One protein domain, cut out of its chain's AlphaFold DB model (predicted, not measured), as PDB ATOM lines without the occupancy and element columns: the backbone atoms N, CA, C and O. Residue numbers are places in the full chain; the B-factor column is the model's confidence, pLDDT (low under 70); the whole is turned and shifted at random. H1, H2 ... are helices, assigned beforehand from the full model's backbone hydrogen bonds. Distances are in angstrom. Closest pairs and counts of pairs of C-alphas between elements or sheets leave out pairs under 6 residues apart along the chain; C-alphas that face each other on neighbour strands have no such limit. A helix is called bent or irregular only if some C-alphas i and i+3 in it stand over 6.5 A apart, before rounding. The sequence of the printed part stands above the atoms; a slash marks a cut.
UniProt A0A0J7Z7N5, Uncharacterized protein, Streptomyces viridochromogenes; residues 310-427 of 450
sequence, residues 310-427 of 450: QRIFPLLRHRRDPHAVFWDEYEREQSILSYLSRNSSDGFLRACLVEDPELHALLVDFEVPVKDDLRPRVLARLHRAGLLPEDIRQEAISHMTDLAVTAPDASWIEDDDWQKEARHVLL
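Overview. This is residues 310 to 427 of the 450 residues of an uncharacterized protein of Streptomyces viridochromogenes (UniProt A0A0J7Z7N5). H5 makes the middle of a rounded all-helix domain, with residues 337 to 341 of the long helix H2, with H4 and with the short H7 packed round it. The other long helix, H6, runs beside H4, while H1 and H3 make the far end of the domain and the free turn at residues 322 to 328, of which 326 to 328 belong to H2, sticks out. The printed part has 118 residues with seven named helices, in order H1 to H7, and no named strand. It is compact, with a radius of gyration of the C-alphas of 14.3 A and spans of 36 by 34 by 28 A.

Along the chain. H2, residues 326 to 342, is 24.2 A long from first to last C-alpha, beginning at C-alpha 326 (-6.592, 11.733, 1.136). H6, residues 390 to 406, is 24.3 A long. H5, residues 375 to 384, is 14.2 A long, and H3, residues 346 to 355, is 14.4 A long. H4 is residues 359 to 364. H1 is residues 310 to 317, beginning at C-alpha 310 (-26.274, 25.386, 4.684); it is irregular, only just, with C-alphas 311 and 314 6.50 A apart. H7 is residues 422 to 426, ending at C-alpha 426 (-4.276, 39.539, 11.621).

Arrangement. H2 touches the hub, H5, with residues 337 to 341 alone, at a shallow tilt of 18 degrees, the same way; the closest C-alphas, of Ser 341 and Val 378, are 5.0 A apart. H7 touches H5, closest at the C-alphas of Ala 380 and Arg 423, 5.2 A. H4 touches H5 at a steep tilt of 61 degrees, closest at the C-alphas of Leu 363 and Arg 375, 5.1 A. H6 touches H4 with residues 392 to 399 alone, at a shallow tilt of 26 degrees; the closest C-alphas, of Val 364 and Ala 396, are 5.3 A apart. H5 and H6 form a helical hairpin and only just touch, with 3 pairs of C-alphas within 8 A; the closest, of His 383 and Arg 393, are 7.8 A apart. H1 touches H2, closest at the C-alphas of Leu 316 and Glu 333, 5.9 A, and touches H3, closest at those of Gln 310 and Glu 355, 6.3 A. H2 and H6 are apart. The helix packing is mostly crossed, but only just. Each O i to N i+4 pair is within hydrogen-bond range in H2, H3, H4, H5 and H6; in H1 it is 1 of 4, beside 3 of 5 O i to N i+3 pairs, and in H7 0 of 1, beside 2 of 2.

Size, cuts and confidence. The two C-alphas farthest apart, those of His 323 and Asp 417, are 43.6 A apart. The printed part has no cut. The link from H6 to H7, residues 407 to 421, is long. The mean pLDDT of the printed part is 79.7; residues 317 to 329 and 412 to 423 are under 70.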
ATOM      1  N   GLN A 310     -25.760  26.701   4.257       89.75
ATOM      2  CA  GLN A 310     -26.274  25.386   4.684       89.75
ATOM      3  C   GLN A 310     -25.781  24.235   3.815       89.75
ATOM      4  O   GLN A 310     -25.646  23.108   4.284       89.75
ATOM      5  N   ARG A 311     -25.514  24.515   2.540       86.81
ATOM      6  CA  ARG A 311     -25.020  23.527   1.598       86.81
ATOM      7  C   ARG A 311     -23.499  23.362   1.641       86.81
ATOM      8  O   ARG A 311     -23.011  22.249   1.492       86.81
ATOM      9  N   ILE A 312     -22.755  24.447   1.850       85.50
ATOM     10  CA  ILE A 312     -21.284  24.434   1.832       85.50
ATOM     11  C   ILE A 312     -20.695  23.934   3.161       85.50
ATOM     12  O   ILE A 312     -19.732  23.174   3.146       85.50
ATOM     13  N   PHE A 313     -21.249  24.318   4.317       79.06
ATOM     14  CA  PHE A 313     -20.626  24.015   5.618       79.06
ATOM     15  C   PHE A 313     -20.572  22.539   6.012       79.06
ATOM     16  O   PHE A 313     -19.530  22.115   6.523       79.06
ATOM     17  N   PRO A 314     -21.600  21.713   5.742       77.56
ATOM     18  CA  PRO A 314     -21.504  20.280   5.998       77.56
ATOM     19  C   PRO A 314     -20.321  19.622   5.275       77.56
ATOM     20  O   PRO A 314     -19.758  18.658   5.787       77.56
ATOM     21  N   LEU A 315     -19.902  20.163   4.123       73.62
ATOM     22  CA  LEU A 315     -18.768  19.655   3.347       73.62
ATOM     23  C   LEU A 315     -17.422  19.914   4.026       73.62
ATOM     24  O   LEU A 315     -16.505  19.116   3.866       73.62
ATOM     25  N   LEU A 316     -17.319  21.010   4.780       73.94
ATOM     26  CA  LEU A 316     -16.120  21.379   5.530       73.94
ATOM     27  C   LEU A 316     -15.971  20.532   6.802       73.94
ATOM     28  O   LEU A 316     -14.865  20.196   7.209       73.94
ATOM     29  N   ARG A 317     -17.098  20.166   7.425       68.19
ATOM     30  CA  ARG A 317     -17.146  19.348   8.650       68.19
ATOM     31  C   ARG A 317     -17.160  17.846   8.391       68.19
ATOM     32  O   ARG A 317     -17.050  17.083   9.356       68.19
ATOM     33  N   HIS A 318     -17.351  17.408   7.146       61.34
ATOM     34  CA  HIS A 318     -17.438  15.988   6.836       61.34
ATOM     35  C   HIS A 318     -16.133  15.306   7.266       61.34
ATOM     36  O   HIS A 318     -15.073  15.531   6.689       61.34
ATOM     37  N   ARG A 319     -16.220  14.525   8.352       50.53
ATOM     38  CA  ARG A 319     -15.093  13.796   8.944       50.53
ATOM     39  C   ARG A 319     -14.445  12.915   7.889       50.53
ATOM     40  O   ARG A 319     -15.190  12.246   7.173       50.53
ATOM     41  N   ARG A 320     -13.103  12.863   7.939       52.53
ATOM     42  CA  ARG A 320     -12.226  11.851   7.327       52.53
ATOM     43  C   ARG A 320     -12.997  10.555   7.106       52.53
ATOM     44  O   ARG A 320     -13.226   9.813   8.067       52.53
ATOM     45  N   ASP A 321     -13.426  10.311   5.878       54.22
ATOM     46  CA  ASP A 321     -13.865   8.992   5.475       54.22
ATOM     47  C   ASP A 321     -12.599   8.121   5.456       54.22
ATOM     48  O   ASP A 321     -11.667   8.403   4.702       54.22
ATOM     49  N   PRO A 322     -12.515   7.059   6.280       52.03
ATOM     50  CA  PRO A 322     -11.359   6.165   6.290       52.03
ATOM     51  C   PRO A 322     -11.072   5.517   4.926       52.03
ATOM     52  O   PRO A 322      -9.993   4.954   4.735       52.03
ATOM     53  N   HIS A 323     -12.044   5.549   4.011       54.09
ATOM     54  CA  HIS A 323     -11.966   5.007   2.662       54.09
ATOM     55  C   HIS A 323     -11.800   6.071   1.568       54.09
ATOM     56  O   HIS A 323     -11.566   5.689   0.419       54.09
ATOM     57  N   ALA A 324     -11.895   7.368   1.885       59.28
ATOM     58  CA  ALA A 324     -11.644   8.412   0.900       59.28
ATOM     59  C   ALA A 324     -10.146   8.539   0.608       59.28
ATOM     60  O   ALA A 324      -9.283   8.378   1.476       59.28
ATOM     61  N   VAL A 325      -9.828   8.830  -0.652       63.06
ATOM     62  CA  VAL A 325      -8.461   9.156  -1.042       63.06
ATOM     63  C   VAL A 325      -8.124  10.493  -0.386       63.06
ATOM     64  O   VAL A 325      -8.812  11.479  -0.621       63.06
ATOM     65  N   PHE A 326      -7.059  10.532   0.420       61.84
ATOM     66  CA  PHE A 326      -6.592  11.733   1.136       61.84
ATOM     67  C   PHE A 326      -6.602  13.011   0.274       61.84
ATOM     68  O   PHE A 326      -6.940  14.089   0.755       61.84
ATOM     69  N   TRP A 327      -6.262  12.879  -1.011       61.19
ATOM     70  CA  TRP A 327      -6.260  13.979  -1.971       61.19
ATOM     71  C   TRP A 327      -7.652  14.565  -2.243       61.19
ATOM     72  O   TRP A 327      -7.771  15.785  -2.274       61.19
ATOM     73  N   ASP A 328      -8.704  13.749  -2.352       65.88
ATOM     74  CA  ASP A 328     -10.062  14.220  -2.673       65.88
ATOM     75  C   ASP A 328     -10.655  15.061  -1.527       65.88
ATOM     76  O   ASP A 328     -11.348  16.058  -1.749       65.88
ATOM     77  N   GLU A 329     -10.376  14.674  -0.278       69.88
ATOM     78  CA  GLU A 329     -10.813  15.418   0.910       69.88
ATOM     79  C   GLU A 329     -10.065  16.744   1.041       69.88
ATOM     80  O   GLU A 329     -10.686  17.794   1.232       69.88
ATOM     81  N   TYR A 330      -8.741  16.701   0.871       72.81
ATOM     82  CA  TYR A 330      -7.900  17.891   0.875       72.81
ATOM     83  C   TYR A 330      -8.335  18.882  -0.215       72.81
ATOM     84  O   TYR A 330      -8.499  20.072   0.048       72.81
ATOM     85  N   GLU A 331      -8.597  18.408  -1.434       72.50
ATOM     86  CA  GLU A 331      -9.060  19.244  -2.547       72.50
ATOM     87  C   GLU A 331     -10.412  19.909  -2.270       72.50
ATOM     88  O   GLU A 331     -10.608  21.093  -2.587       72.50
ATOM     89  N   ARG A 332     -11.343  19.178  -1.647       77.69
ATOM     90  CA  ARG A 332     -12.648  19.715  -1.254       77.69
ATOM     91  C   ARG A 332     -12.497  20.825  -0.219       77.69
ATOM     92  O   ARG A 332     -13.054  21.907  -0.408       77.69
ATOM     93  N   GLU A 333     -11.725  20.583   0.835       82.31
ATOM     94  CA  GLU A 333     -11.470  21.572   1.883       82.31
ATOM     95  C   GLU A 333     -10.824  22.838   1.301       82.31
ATOM     96  O   GLU A 333     -11.326  23.948   1.500       82.31
ATOM     97  N   GLN A 334      -9.770  22.684   0.495       81.81
ATOM     98  CA  GLN A 334      -9.097  23.810  -0.155       81.81
ATOM     99  C   GLN A 334     -10.038  24.596  -1.078       81.81
ATOM    100  O   GLN A 334      -9.965  25.827  -1.142       81.81
ATOM    101  N   SER A 335     -10.960  23.923  -1.769       82.69
ATOM    102  CA  SER A 335     -11.958  24.579  -2.620       82.69
ATOM    103  C   SER A 335     -12.927  25.441  -1.810       82.69
ATOM    104  O   SER A 335     -13.220  26.572  -2.211       82.69
ATOM    105  N   ILE A 336     -13.370  24.958  -0.647       88.69
ATOM    106  CA  ILE A 336     -14.242  25.705   0.269       88.69
ATOM    107  C   ILE A 336     -13.496  26.902   0.862       88.69
ATOM    108  O   ILE A 336     -13.986  28.029   0.791       88.69
ATOM    109  N   LEU A 337     -12.287  26.696   1.388       87.88
ATOM    110  CA  LEU A 337     -11.482  27.778   1.962       87.88
ATOM    111  C   LEU A 337     -11.140  28.845   0.912       87.88
ATOM    112  O   LEU A 337     -11.209  30.044   1.190       87.88
ATOM    113  N   SER A 338     -10.849  28.432  -0.324       85.44
ATOM    114  CA  SER A 338     -10.656  29.341  -1.459       85.44
ATOM    115  C   SER A 338     -11.920  30.151  -1.757       85.44
ATOM    116  O   SER A 338     -11.841  31.368  -1.950       85.44
ATOM    117  N   TYR A 339     -13.094  29.511  -1.733       88.19
ATOM    118  CA  TYR A 339     -14.382  30.181  -1.916       88.19
ATOM    119  C   TYR A 339     -14.635  31.231  -0.827       88.19
ATOM    120  O   TYR A 339     -14.920  32.389  -1.137       88.19
ATOM    121  N   LEU A 340     -14.450  30.865   0.445       89.94
ATOM    122  CA  LEU A 340     -14.598  31.774   1.585       89.94
ATOM    123  C   LEU A 340     -13.570  32.908   1.561       89.94
ATOM    124  O   LEU A 340     -13.872  34.021   1.981       89.94
ATOM    125  N   SER A 341     -12.372  32.663   1.042       86.81
ATOM    126  CA  SER A 341     -11.321  33.670   0.918       86.81
ATOM    127  C   SER A 341     -11.610  34.692  -0.192       86.81
ATOM    128  O   SER A 341     -11.428  35.896   0.012       86.81
ATOM    129  N   ARG A 342     -12.034  34.224  -1.375       82.31
ATOM    130  CA  ARG A 342     -12.005  35.017  -2.621       82.31
ATOM    131  C   ARG A 342     -13.373  35.372  -3.193       82.31
ATOM    132  O   ARG A 342     -13.468  36.399  -3.870       82.31
ATOM    133  N   ASN A 343     -14.385  34.545  -2.936       86.31
ATOM    134  CA  ASN A 343     -15.704  34.587  -3.580       86.31
ATOM    135  C   ASN A 343     -16.837  34.872  -2.581       86.31
ATOM    136  O   ASN A 343     -18.004  34.651  -2.890       86.31
ATOM    137  N   SER A 344     -16.507  35.374  -1.390       89.44
ATOM    138  CA  SER A 344     -17.464  35.699  -0.333       89.44
ATOM    139  C   SER A 344     -17.519  37.203  -0.042       89.44
ATOM    140  O   SER A 344     -16.502  37.906   0.030       89.44
ATOM    141  N   SER A 345     -18.732  37.708   0.160       91.50
ATOM    142  CA  SER A 345     -18.982  38.995   0.804       91.50
ATOM    143  C   SER A 345     -18.978  38.847   2.321       91.50
ATOM    144  O   SER A 345     -19.186  37.760   2.857       91.50
ATOM    145  N   ASP A 346     -18.845  39.967   3.026       93.12
ATOM    146  CA  ASP A 346     -18.975  39.996   4.486       93.12
ATOM    147  C   ASP A 346     -20.382  39.549   4.934       93.12
ATOM    148  O   ASP A 346     -20.544  38.915   5.976       93.12
ATOM    149  N   GLY A 347     -21.409  39.818   4.115       93.75
ATOM    150  CA  GLY A 347     -22.767  39.317   4.335       93.75
ATOM    151  C   GLY A 347     -22.856  37.793   4.242       93.75
ATOM    152  O   GLY A 347     -23.510  37.173   5.077       93.75
ATOM    153  N   PHE A 348     -22.159  37.189   3.278       93.88
ATOM    154  CA  PHE A 348     -22.082  35.735   3.165       93.88
ATOM    155  C   PHE A 348     -21.282  35.119   4.315       93.88
ATOM    156  O   PHE A 348     -21.765  34.185   4.938       93.88
ATOM    157  N   LEU A 349     -20.127  35.691   4.677       93.06
ATOM    158  CA  LEU A 349     -19.341  35.243   5.836       93.06
ATOM    159  C   LEU A 349     -20.148  35.289   7.141       93.06
ATOM    160  O   LEU A 349     -19.999  34.418   7.992       93.06
ATOM    161  N   ARG A 350     -21.053  36.259   7.300       93.75
ATOM    162  CA  ARG A 350     -21.980  36.271   8.436       93.75
ATOM    163  C   ARG A 350     -22.973  35.107   8.383       93.75
ATOM    164  O   ARG A 350     -23.193  34.480   9.411       93.75
ATOM    165  N   ALA A 351     -23.547  34.810   7.216       93.25
ATOM    166  CA  ALA A 351     -24.430  33.652   7.043       93.25
ATOM    167  C   ALA A 351     -23.700  32.337   7.374       93.25
ATOM    168  O   ALA A 351     -24.246  31.491   8.075       93.25
ATOM    169  N   CYS A 352     -22.434  32.220   6.964       91.25
ATOM    170  CA  CYS A 352     -21.553  31.112   7.321       91.25
ATOM    171  C   CYS A 352     -21.440  30.902   8.839       91.25
ATOM    172  O   CYS A 352     -21.597  29.787   9.318       91.25
ATOM    173  N   LEU A 353     -21.198  31.976   9.596       90.81
ATOM    174  CA  LEU A 353     -21.053  31.916  11.055       90.81
ATOM    175  C   LEU A 353     -22.365  31.642  11.796       90.81
ATOM    176  O   LEU A 353     -22.344  31.135  12.911       90.81
ATOM    177  N   VAL A 354     -23.505  31.991  11.197       91.62
ATOM    178  CA  VAL A 354     -24.816  31.603  11.738       91.62
ATOM    179  C   VAL A 354     -25.027  30.096  11.586       91.62
ATOM    180  O   VAL A 354     -25.575  29.475  12.492       91.62
ATOM    181  N   GLU A 355     -24.597  29.521  10.462       89.88
ATOM    182  CA  GLU A 355     -24.697  28.080  10.206       89.88
ATOM    183  C   GLU A 355     -23.692  27.255  11.024       89.88
ATOM    184  O   GLU A 355     -24.043  26.187  11.522       89.88
ATOM    185  N   ASP A 356     -22.469  27.752  11.213       87.56
ATOM    186  CA  ASP A 356     -21.451  27.120  12.059       87.56
ATOM    187  C   ASP A 356     -20.768  28.157  12.971       87.56
ATOM    188  O   ASP A 356     -19.758  28.762  12.590       87.56
ATOM    189  N   PRO A 357     -21.286  28.358  14.198       86.62
ATOM    190  CA  PRO A 357     -20.688  29.277  15.168       86.62
ATOM    191  C   PRO A 357     -19.252  28.905  15.573       86.62
ATOM    192  O   PRO A 357     -18.479  29.772  15.988       86.62
ATOM    193  N   GLU A 358     -18.880  27.630  15.437       84.94
ATOM    194  CA  GLU A 358     -17.562  27.096  15.790       84.94
ATOM    195  C   GLU A 358     -16.572  27.111  14.613       84.94
ATOM    196  O   GLU A 358     -15.438  26.655  14.763       84.94
ATOM    197  N   LEU A 359     -16.956  27.653  13.451       86.62
ATOM    198  CA  LEU A 359     -16.087  27.747  12.273       86.62
ATOM    199  C   LEU A 359     -14.729  28.383  12.597       86.62
ATOM    200  O   LEU A 359     -13.698  27.963  12.081       86.62
ATOM    201  N   HIS A 360     -14.726  29.380  13.478       87.62
ATOM    202  CA  HIS A 360     -13.524  30.047  13.962       87.62
ATOM    203  C   HIS A 360     -12.463  29.074  14.488       87.62
ATOM    204  O   HIS A 360     -11.304  29.192  14.106       87.62
ATOM    205  N   ALA A 361     -12.866  28.092  15.299       83.12
ATOM    206  CA  ALA A 361     -11.952  27.125  15.901       83.12
ATOM    207  C   ALA A 361     -11.317  26.215  14.841       83.12
ATOM    208  O   ALA A 361     -10.125  25.936  14.893       83.12
ATOM    209  N   LEU A 362     -12.092  25.813  13.829       85.75
ATOM    210  CA  LEU A 362     -11.574  25.029  12.706       85.75
ATOM    211  C   LEU A 362     -10.533  25.811  11.895       85.75
ATOM    212  O   LEU A 362      -9.574  25.243  11.387       85.75
ATOM    213  N   LEU A 363     -10.724  27.122  11.755       89.12
ATOM    214  CA  LEU A 363      -9.835  27.967  10.964       89.12
ATOM    215  C   LEU A 363      -8.501  28.278  11.660       89.12
ATOM    216  O   LEU A 363      -7.584  28.732  10.981       89.12
ATOM    217  N   VAL A 364      -8.382  28.060  12.973       90.62
ATOM    218  CA  VAL A 364      -7.125  28.234  13.728       90.62
ATOM    219  C   VAL A 364      -6.183  27.031  13.564       90.62
ATOM    220  O   VAL A 364      -4.970  27.174  13.718       90.62
ATOM    221  N   ASP A 365      -6.715  25.869  13.183       87.44
ATOM    222  CA  ASP A 365      -5.958  24.632  12.963       87.44
ATOM    223  C   ASP A 365      -5.329  24.599  11.556       87.44
ATOM    224  O   ASP A 365      -5.812  23.910  10.659       87.44
ATOM    225  N   PHE A 366      -4.293  25.414  11.320       86.50
ATOM    226  CA  PHE A 366      -3.533  25.454  10.059       86.50
ATOM    227  C   PHE A 366      -2.121  24.879  10.186       86.50
ATOM    228  O   PHE A 366      -1.505  24.934  11.247       86.50
ATOM    229  N   GLU A 367      -1.593  24.359   9.077       82.44
ATOM    230  CA  GLU A 367      -0.297  23.670   9.030       82.44
ATOM    231  C   GLU A 367       0.761  24.452   8.231       82.44
ATOM    232  O   GLU A 367       0.470  25.423   7.527       82.44
ATOM    233  N   VAL A 368       2.017  24.008   8.331       77.44
ATOM    234  CA  VAL A 368       3.125  24.547   7.536       77.44
ATOM    235  C   VAL A 368       3.184  23.937   6.124       77.44
ATOM    236  O   VAL A 368       2.951  22.740   5.960       77.44
ATOM    237  N   PRO A 369       3.592  24.706   5.098       77.19
ATOM    238  CA  PRO A 369       3.905  26.126   5.171       77.19
ATOM    239  C   PRO A 369       2.636  27.001   5.175       77.19
ATOM    240  O   PRO A 369       1.771  26.877   4.308       77.19
ATOM    241  N   VAL A 370       2.569  27.956   6.101       78.81
ATOM    242  CA  VAL A 370       1.421  28.838   6.368       78.81
ATOM    243  C   VAL A 370       1.011  29.644   5.132       78.81
ATOM    244  O   VAL A 370      -0.170  29.930   4.938       78.81
ATOM    245  N   LYS A 371       1.954  30.003   4.250       75.00
ATOM    246  CA  LYS A 371       1.639  30.684   2.977       75.00
ATOM    247  C   LYS A 371       0.756  29.876   2.021       75.00
ATOM    248  O   LYS A 371       0.048  30.480   1.206       75.00
ATOM    249  N   ASP A 372       0.812  28.549   2.104       74.69
ATOM    250  CA  ASP A 372       0.062  27.648   1.232       74.69
ATOM    251  C   ASP A 372      -1.290  27.254   1.852       74.69
ATOM    252  O   ASP A 372      -2.205  26.877   1.115       74.69
ATOM    253  N   ASP A 373      -1.463  27.433   3.168       80.81
ATOM    254  CA  ASP A 373      -2.734  27.234   3.865       80.81
ATOM    255  C   ASP A 373      -3.689  28.433   3.659       80.81
ATOM    256  O   ASP A 373      -3.333  29.614   3.753       80.81
ATOM    257  N   LEU A 374      -4.950  28.138   3.337       85.06
ATOM    258  CA  LEU A 374      -5.980  29.141   3.083       85.06
ATOM    259  C   LEU A 374      -6.731  29.581   4.346       85.06
ATOM    260  O   LEU A 374      -7.342  30.654   4.317       85.06
ATOM    261  N   ARG A 375      -6.683  28.829   5.454       89.31
ATOM    262  CA  ARG A 375      -7.400  29.171   6.696       89.31
ATOM    263  C   ARG A 375      -6.959  30.523   7.278       89.31
ATOM    264  O   ARG A 375      -7.847  31.345   7.526       89.31
ATOM    265  N   PRO A 376      -5.654  30.873   7.350       88.25
ATOM    266  CA  PRO A 376      -5.224  32.209   7.781       88.25
ATOM    267  C   PRO A 376      -5.776  33.340   6.901       88.25
ATOM    268  O   PRO A 376      -6.069  34.437   7.380       88.25
ATOM    269  N   ARG A 377      -5.973  33.088   5.598       86.62
ATOM    270  CA  ARG A 377      -6.590  34.069   4.687       86.62
ATOM    271  C   ARG A 377      -8.079  34.258   4.979       86.62
ATOM    272  O   ARG A 377      -8.573  35.377   4.844       86.62
ATOM    273  N   VAL A 378      -8.790  33.198   5.365       90.00
ATOM    274  CA  VAL A 378     -10.198  33.282   5.785       90.00
ATOM    275  C   VAL A 378     -10.313  33.995   7.135       90.00
ATOM    276  O   VAL A 378     -11.118  34.920   7.246       90.00
ATOM    277  N   LEU A 379      -9.461  33.671   8.115       91.50
ATOM    278  CA  LEU A 379      -9.388  34.389   9.399       91.50
ATOM    279  C   LEU A 379      -9.176  35.890   9.191       91.50
ATOM    280  O   LEU A 379      -9.911  36.710   9.738       91.50
ATOM    281  N   ALA A 380      -8.237  36.272   8.326       88.75
ATOM    282  CA  ALA A 380      -8.014  37.675   7.999       88.75
ATOM    283  C   ALA A 380      -9.231  38.357   7.358       88.75
ATOM    284  O   ALA A 380      -9.488  39.540   7.602       88.75
ATOM    285  N   ARG A 381      -9.993  37.634   6.528       89.25
ATOM    286  CA  ARG A 381     -11.242  38.145   5.947       89.25
ATOM    287  C   ARG A 381     -12.306  38.361   7.014       89.25
ATOM    288  O   ARG A 381     -12.958  39.402   6.965       89.25
ATOM    289  N   LEU A 382     -12.440  37.437   7.965       91.50
ATOM    290  CA  LEU A 382     -13.334  37.580   9.114       91.50
ATOM    291  C   LEU A 382     -12.929  38.774   9.984       91.50
ATOM    292  O   LEU A 382     -13.788  39.583  10.327       91.50
ATOM    293  N   HIS A 383     -11.634  38.951  10.263       90.75
ATOM    294  CA  HIS A 383     -11.139  40.092  11.035       90.75
ATOM    295  C   HIS A 383     -11.440  41.423  10.340       90.75
ATOM    296  O   HIS A 383     -12.051  42.308  10.931       90.75
ATOM    297  N   ARG A 384     -11.134  41.529   9.039       88.56
ATOM    298  CA  ARG A 384     -11.438  42.724   8.234       88.56
ATOM    299  C   ARG A 384     -12.933  43.053   8.192       88.56
ATOM    300  O   ARG A 384     -13.296  44.220   8.103       88.56
ATOM    301  N   ALA A 385     -13.788  42.034   8.232       88.50
ATOM    302  CA  ALA A 385     -15.240  42.189   8.262       88.50
ATOM    303  C   ALA A 385     -15.794  42.508   9.669       88.50
ATOM    304  O   ALA A 385     -17.006  42.672   9.814       88.50
ATOM    305  N   GLY A 386     -14.943  42.561  10.702       90.69
ATOM    306  CA  GLY A 386     -15.363  42.715  12.099       90.69
ATOM    307  C   GLY A 386     -16.137  41.506  12.636       90.69
ATOM    308  O   GLY A 386     -16.967  41.655  13.528       90.69
ATOM    309  N   LEU A 387     -15.922  40.326  12.050       91.88
ATOM    310  CA  LEU A 387     -16.612  39.078  12.388       91.88
ATOM    311  C   LEU A 387     -15.750  38.113  13.214       91.88
ATOM    312  O   LEU A 387     -16.287  37.130  13.705       91.88
ATOM    313  N   LEU A 388     -14.443  38.374  13.356       92.25
ATOM    314  CA  LEU A 388     -13.524  37.527  14.120       92.25
ATOM    315  C   LEU A 388     -13.437  37.995  15.585       92.25
ATOM    316  O   LEU A 388     -13.020  39.135  15.810       92.25
ATOM    317  N   PRO A 389     -13.781  37.143  16.569       91.75
ATOM    318  CA  PRO A 389     -13.550  37.425  17.983       91.75
ATOM    319  C   PRO A 389     -12.059  37.620  18.312       91.75
ATOM    320  O   PRO A 389     -11.191  36.974  17.723       91.75
ATOM    321  N   GLU A 390     -11.759  38.513  19.258       90.62
ATOM    322  CA  GLU A 390     -10.375  38.879  19.593       90.62
ATOM    323  C   GLU A 390      -9.596  37.733  20.253       90.62
ATOM    324  O   GLU A 390      -8.409  37.568  19.992       90.62
ATOM    325  N   ASP A 391     -10.255  36.901  21.056       92.50
ATOM    326  CA  ASP A 391      -9.673  35.696  21.652       92.50
ATOM    327  C   ASP A 391      -9.186  34.707  20.582       92.50
ATOM    328  O   ASP A 391      -8.043  34.258  20.640       92.50
ATOM    329  N   ILE A 392     -10.000  34.464  19.550       92.19
ATOM    330  CA  ILE A 392      -9.622  33.621  18.406       92.19
ATOM    331  C   ILE A 392      -8.489  34.261  17.596       92.19
ATOM    332  O   ILE A 392      -7.582  33.565  17.135       92.19
ATOM    333  N   ARG A 393      -8.504  35.590  17.412       90.69
ATOM    334  CA  ARG A 393      -7.406  36.295  16.729       90.69
ATOM    335  C   ARG A 393      -6.082  36.069  17.459       90.69
ATOM    336  O   ARG A 393      -5.092  35.725  16.815       90.69
ATOM    337  N   GLN A 394      -6.069  36.231  18.781       91.56
ATOM    338  CA  GLN A 394      -4.875  36.009  19.598       91.56
ATOM    339  C   GLN A 394      -4.416  34.546  19.566       91.56
ATOM    340  O   GLN A 394      -3.215  34.289  19.495       91.56
ATOM    341  N   GLU A 395      -5.347  33.591  19.544       93.50
ATOM    342  CA  GLU A 395      -5.033  32.168  19.385       93.50
ATOM    343  C   GLU A 395      -4.336  31.885  18.045       93.50
ATOM    344  O   GLU A 395      -3.271  31.266  18.021       93.50
ATOM    345  N   ALA A 396      -4.864  32.421  16.939       91.00
ATOM    346  CA  ALA A 396      -4.247  32.295  15.621       91.00
ATOM    347  C   ALA A 396      -2.834  32.904  15.579       91.00
ATOM    348  O   ALA A 396      -1.911  32.279  15.060       91.00
ATOM    349  N   ILE A 397      -2.636  34.094  16.162       89.69
ATOM    350  CA  ILE A 397      -1.315  34.743  16.248       89.69
ATOM    351  C   ILE A 397      -0.345  33.895  17.075       89.69
ATOM    352  O   ILE A 397       0.811  33.710  16.681       89.69
ATOM    353  N   SER A 398      -0.804  33.356  18.208       91.25
ATOM    354  CA  SER A 398       0.002  32.473  19.050       91.25
ATOM    355  C   SER A 398       0.419  31.216  18.288       91.25
ATOM    356  O   SER A 398       1.584  30.829  18.355       91.25
ATOM    357  N   HIS A 399      -0.495  30.608  17.526       90.56
ATOM    358  CA  HIS A 399      -0.197  29.430  16.718       90.56
ATOM    359  C   HIS A 399       0.818  29.743  15.605       90.56
ATOM    360  O   HIS A 399       1.815  29.039  15.468       90.56
ATOM    361  N   MET A 400       0.652  30.853  14.875       86.69
ATOM    362  CA  MET A 400       1.624  31.302  13.859       86.69
ATOM    363  C   MET A 400       3.014  31.554  14.454       86.69
ATOM    364  O   MET A 400       4.029  31.227  13.839       86.69
ATOM    365  N   THR A 401       3.059  32.124  15.661       86.94
ATOM    366  CA  THR A 401       4.308  32.376  16.387       86.94
ATOM    367  C   THR A 401       4.999  31.068  16.769       86.94
ATOM    368  O   THR A 401       6.216  30.962  16.621       86.94
ATOM    369  N   ASP A 402       4.240  30.064  17.216       89.31
ATOM    370  CA  ASP A 402       4.781  28.740  17.529       89.31
ATOM    371  C   ASP A 402       5.357  28.058  16.280       89.31
ATOM    372  O   ASP A 402       6.517  27.647  16.294       89.31
ATOM    373  N   LEU A 403       4.616  28.041  15.165       87.69
ATOM    374  CA  LEU A 403       5.074  27.457  13.895       87.69
ATOM    375  C   LEU A 403       6.352  28.126  13.357       87.69
ATOM    376  O   LEU A 403       7.221  27.452  12.796       87.69
ATOM    377  N   ALA A 404       6.513  29.437  13.567       83.75
ATOM    378  CA  ALA A 404       7.727  30.162  13.187       83.75
ATOM    379  C   ALA A 404       8.974  29.686  13.949       83.75
ATOM    380  O   ALA A 404      10.088  29.765  13.431       83.75
ATOM    381  N   VAL A 405       8.796  29.201  15.181       85.81
ATOM    382  CA  VAL A 405       9.881  28.712  16.041       85.81
ATOM    383  C   VAL A 405      10.113  27.215  15.839       85.81
ATOM    384  O   VAL A 405      11.262  26.780  15.745       85.81
ATOM    385  N   THR A 406       9.043  26.420  15.785       87.44
ATOM    386  CA  THR A 406       9.107  24.952  15.775       87.44
ATOM    387  C   THR A 406       9.340  24.369  14.380       87.44
ATOM    388  O   THR A 406      10.061  23.376  14.251       87.44
ATOM    389  N   ALA A 407       8.793  24.994  13.333       82.88
ATOM    390  CA  ALA A 407       8.847  24.542  11.938       82.88
ATOM    391  C   ALA A 407       9.605  25.510  10.993       82.88
ATOM    392  O   ALA A 407       9.471  25.428   9.772       82.88
ATOM    393  N   PRO A 408      10.522  26.323  11.549       80.25
ATOM    394  CA  PRO A 408      11.091  27.561  10.981       80.25
ATOM    395  C   PRO A 408      10.313  28.268   9.857       80.25
ATOM    396  O   PRO A 408      10.911  28.727   8.881       80.25
ATOM    397  N   ASP A 409       8.990  28.369   9.970       77.19
ATOM    398  CA  ASP A 409       8.164  28.959   8.920       77.19
ATOM    399  C   ASP A 409       7.899  30.452   9.166       77.19
ATOM    400  O   ASP A 409       6.997  30.844   9.905       77.19
ATOM    401  N   ALA A 410       8.691  31.300   8.508       73.94
ATOM    402  CA  ALA A 410       8.528  32.753   8.513       73.94
ATOM    403  C   ALA A 410       7.661  33.269   7.351       73.94
ATOM    404  O   ALA A 410       7.548  34.478   7.159       73.94
ATOM    405  N   SER A 411       7.022  32.386   6.575       72.62
ATOM    406  CA  SER A 411       6.287  32.789   5.371       72.62
ATOM    407  C   SER A 411       5.131  33.754   5.648       72.62
ATOM    408  O   SER A 411       4.635  34.423   4.744       72.62
ATOM    409  N   TRP A 412       4.705  33.882   6.905       67.06
ATOM    410  CA  TRP A 412       3.642  34.788   7.310       67.06
ATOM    411  C   TRP A 412       4.055  36.241   7.579       67.06
ATOM    412  O   TRP A 412       3.158  37.076   7.687       67.06
ATOM    413  N   ILE A 413       5.359  36.524   7.651       68.94
ATOM    414  CA  ILE A 413       5.943  37.873   7.790       68.94
ATOM    415  C   ILE A 413       6.710  38.330   6.539       68.94
ATOM    416  O   ILE A 413       7.275  39.421   6.539       68.94
ATOM    417  N   GLU A 414       6.778  37.501   5.493       65.19
ATOM    418  CA  GLU A 414       7.437  37.861   4.234       65.19
ATOM    419  C   GLU A 414       6.648  38.981   3.529       65.19
ATOM    420  O   GLU A 414       5.511  38.794   3.099       65.19
ATOM    421  N   ASP A 415       7.263  40.163   3.459       49.81
ATOM    422  CA  ASP A 415       6.686  41.418   2.964       49.81
ATOM    423  C   ASP A 415       7.176  41.675   1.530       49.81
ATOM    424  O   ASP A 415       8.008  42.541   1.265       49.81
ATOM    425  N   ASP A 416       6.718  40.858   0.585       45.28
ATOM    426  CA  ASP A 416       6.891  41.185  -0.828       45.28
ATOM    427  C   ASP A 416       5.888  42.302  -1.177       45.28
ATOM    428  O   ASP A 416       4.684  42.124  -1.030       45.28
ATOM    429  N   ASP A 417       6.356  43.455  -1.680       40.47
ATOM    430  CA  ASP A 417       5.563  44.685  -1.927       40.47
ATOM    431  C   ASP A 417       4.292  44.504  -2.804       40.47
ATOM    432  O   ASP A 417       3.397  45.354  -2.818       40.47
ATOM    433  N   TRP A 418       4.178  43.397  -3.543       41.31
ATOM    434  CA  TRP A 418       3.002  43.034  -4.355       41.31
ATOM    435  C   TRP A 418       2.027  42.078  -3.631       41.31
ATOM    436  O   TRP A 418       0.902  41.855  -4.082       41.31
ATOM    437  N   GLN A 419       2.460  41.551  -2.489       41.81
ATOM    438  CA  GLN A 419       1.819  40.628  -1.566       41.81
ATOM    439  C   GLN A 419       1.716  41.273  -0.175       41.81
ATOM    440  O   GLN A 419       2.211  40.752   0.819       41.81
ATOM    441  N   LYS A 420       0.933  42.351  -0.046       49.53
ATOM    442  CA  LYS A 420       0.229  42.570   1.229       49.53
ATOM    443  C   LYS A 420      -0.766  41.424   1.402       49.53
ATOM    444  O   LYS A 420      -1.947  41.547   1.066       49.53
ATOM    445  N   GLU A 421      -0.262  40.259   1.800       56.44
ATOM    446  CA  GLU A 421      -1.044  39.041   1.891       56.44
ATOM    447  C   GLU A 421      -2.112  39.247   2.956       56.44
ATOM    448  O   GLU A 421      -1.860  39.823   4.014       56.44
ATOM    449  N   ALA A 422      -3.337  38.792   2.674       59.25
ATOM    450  CA  ALA A 422      -4.487  39.064   3.529       59.25
ATOM    451  C   ALA A 422      -4.210  38.747   5.010       59.25
ATOM    452  O   ALA A 422      -4.673  39.491   5.864       59.25
ATOM    453  N   ARG A 423      -3.395  37.724   5.304       63.03
ATOM    454  CA  ARG A 423      -3.005  37.304   6.658       63.03
ATOM    455  C   ARG A 423      -2.223  38.345   7.475       63.03
ATOM    456  O   ARG A 423      -2.336  38.301   8.692       63.03
ATOM    457  N   HIS A 424      -1.526  39.315   6.864       70.81
ATOM    458  CA  HIS A 424      -0.846  40.395   7.613       70.81
ATOM    459  C   HIS A 424      -1.850  41.232   8.418       70.81
ATOM    460  O   HIS A 424      -1.515  41.761   9.472       70.81
ATOM    461  N   VAL A 425      -3.105  41.289   7.958       73.56
ATOM    462  CA  VAL A 425      -4.197  41.986   8.650       73.56
ATOM    463  C   VAL A 425      -4.485  41.391  10.029       73.56
ATOM    464  O   VAL A 425      -4.983  42.102  10.888       73.56
ATOM    465  N   LEU A 426      -4.140  40.122  10.283       76.81
ATOM    466  CA  LEU A 426      -4.276  39.539  11.621       76.81
ATOM    467  C   LEU A 426      -3.302  40.156  12.633       76.81
ATOM    468  O   LEU A 426      -3.600  40.148  13.822       76.81
ATOM    469  N   LEU A 427      -2.167  40.696  12.177       73.88
ATOM    470  CA  LEU A 427      -1.097  41.247  13.018       73.88
ATOM    471  C   LEU A 427      -1.266  42.737  13.312       73.88
ATOM    472  O   LEU A 427      -0.605  43.275  14.195       73.88
TER     473      LEU A 427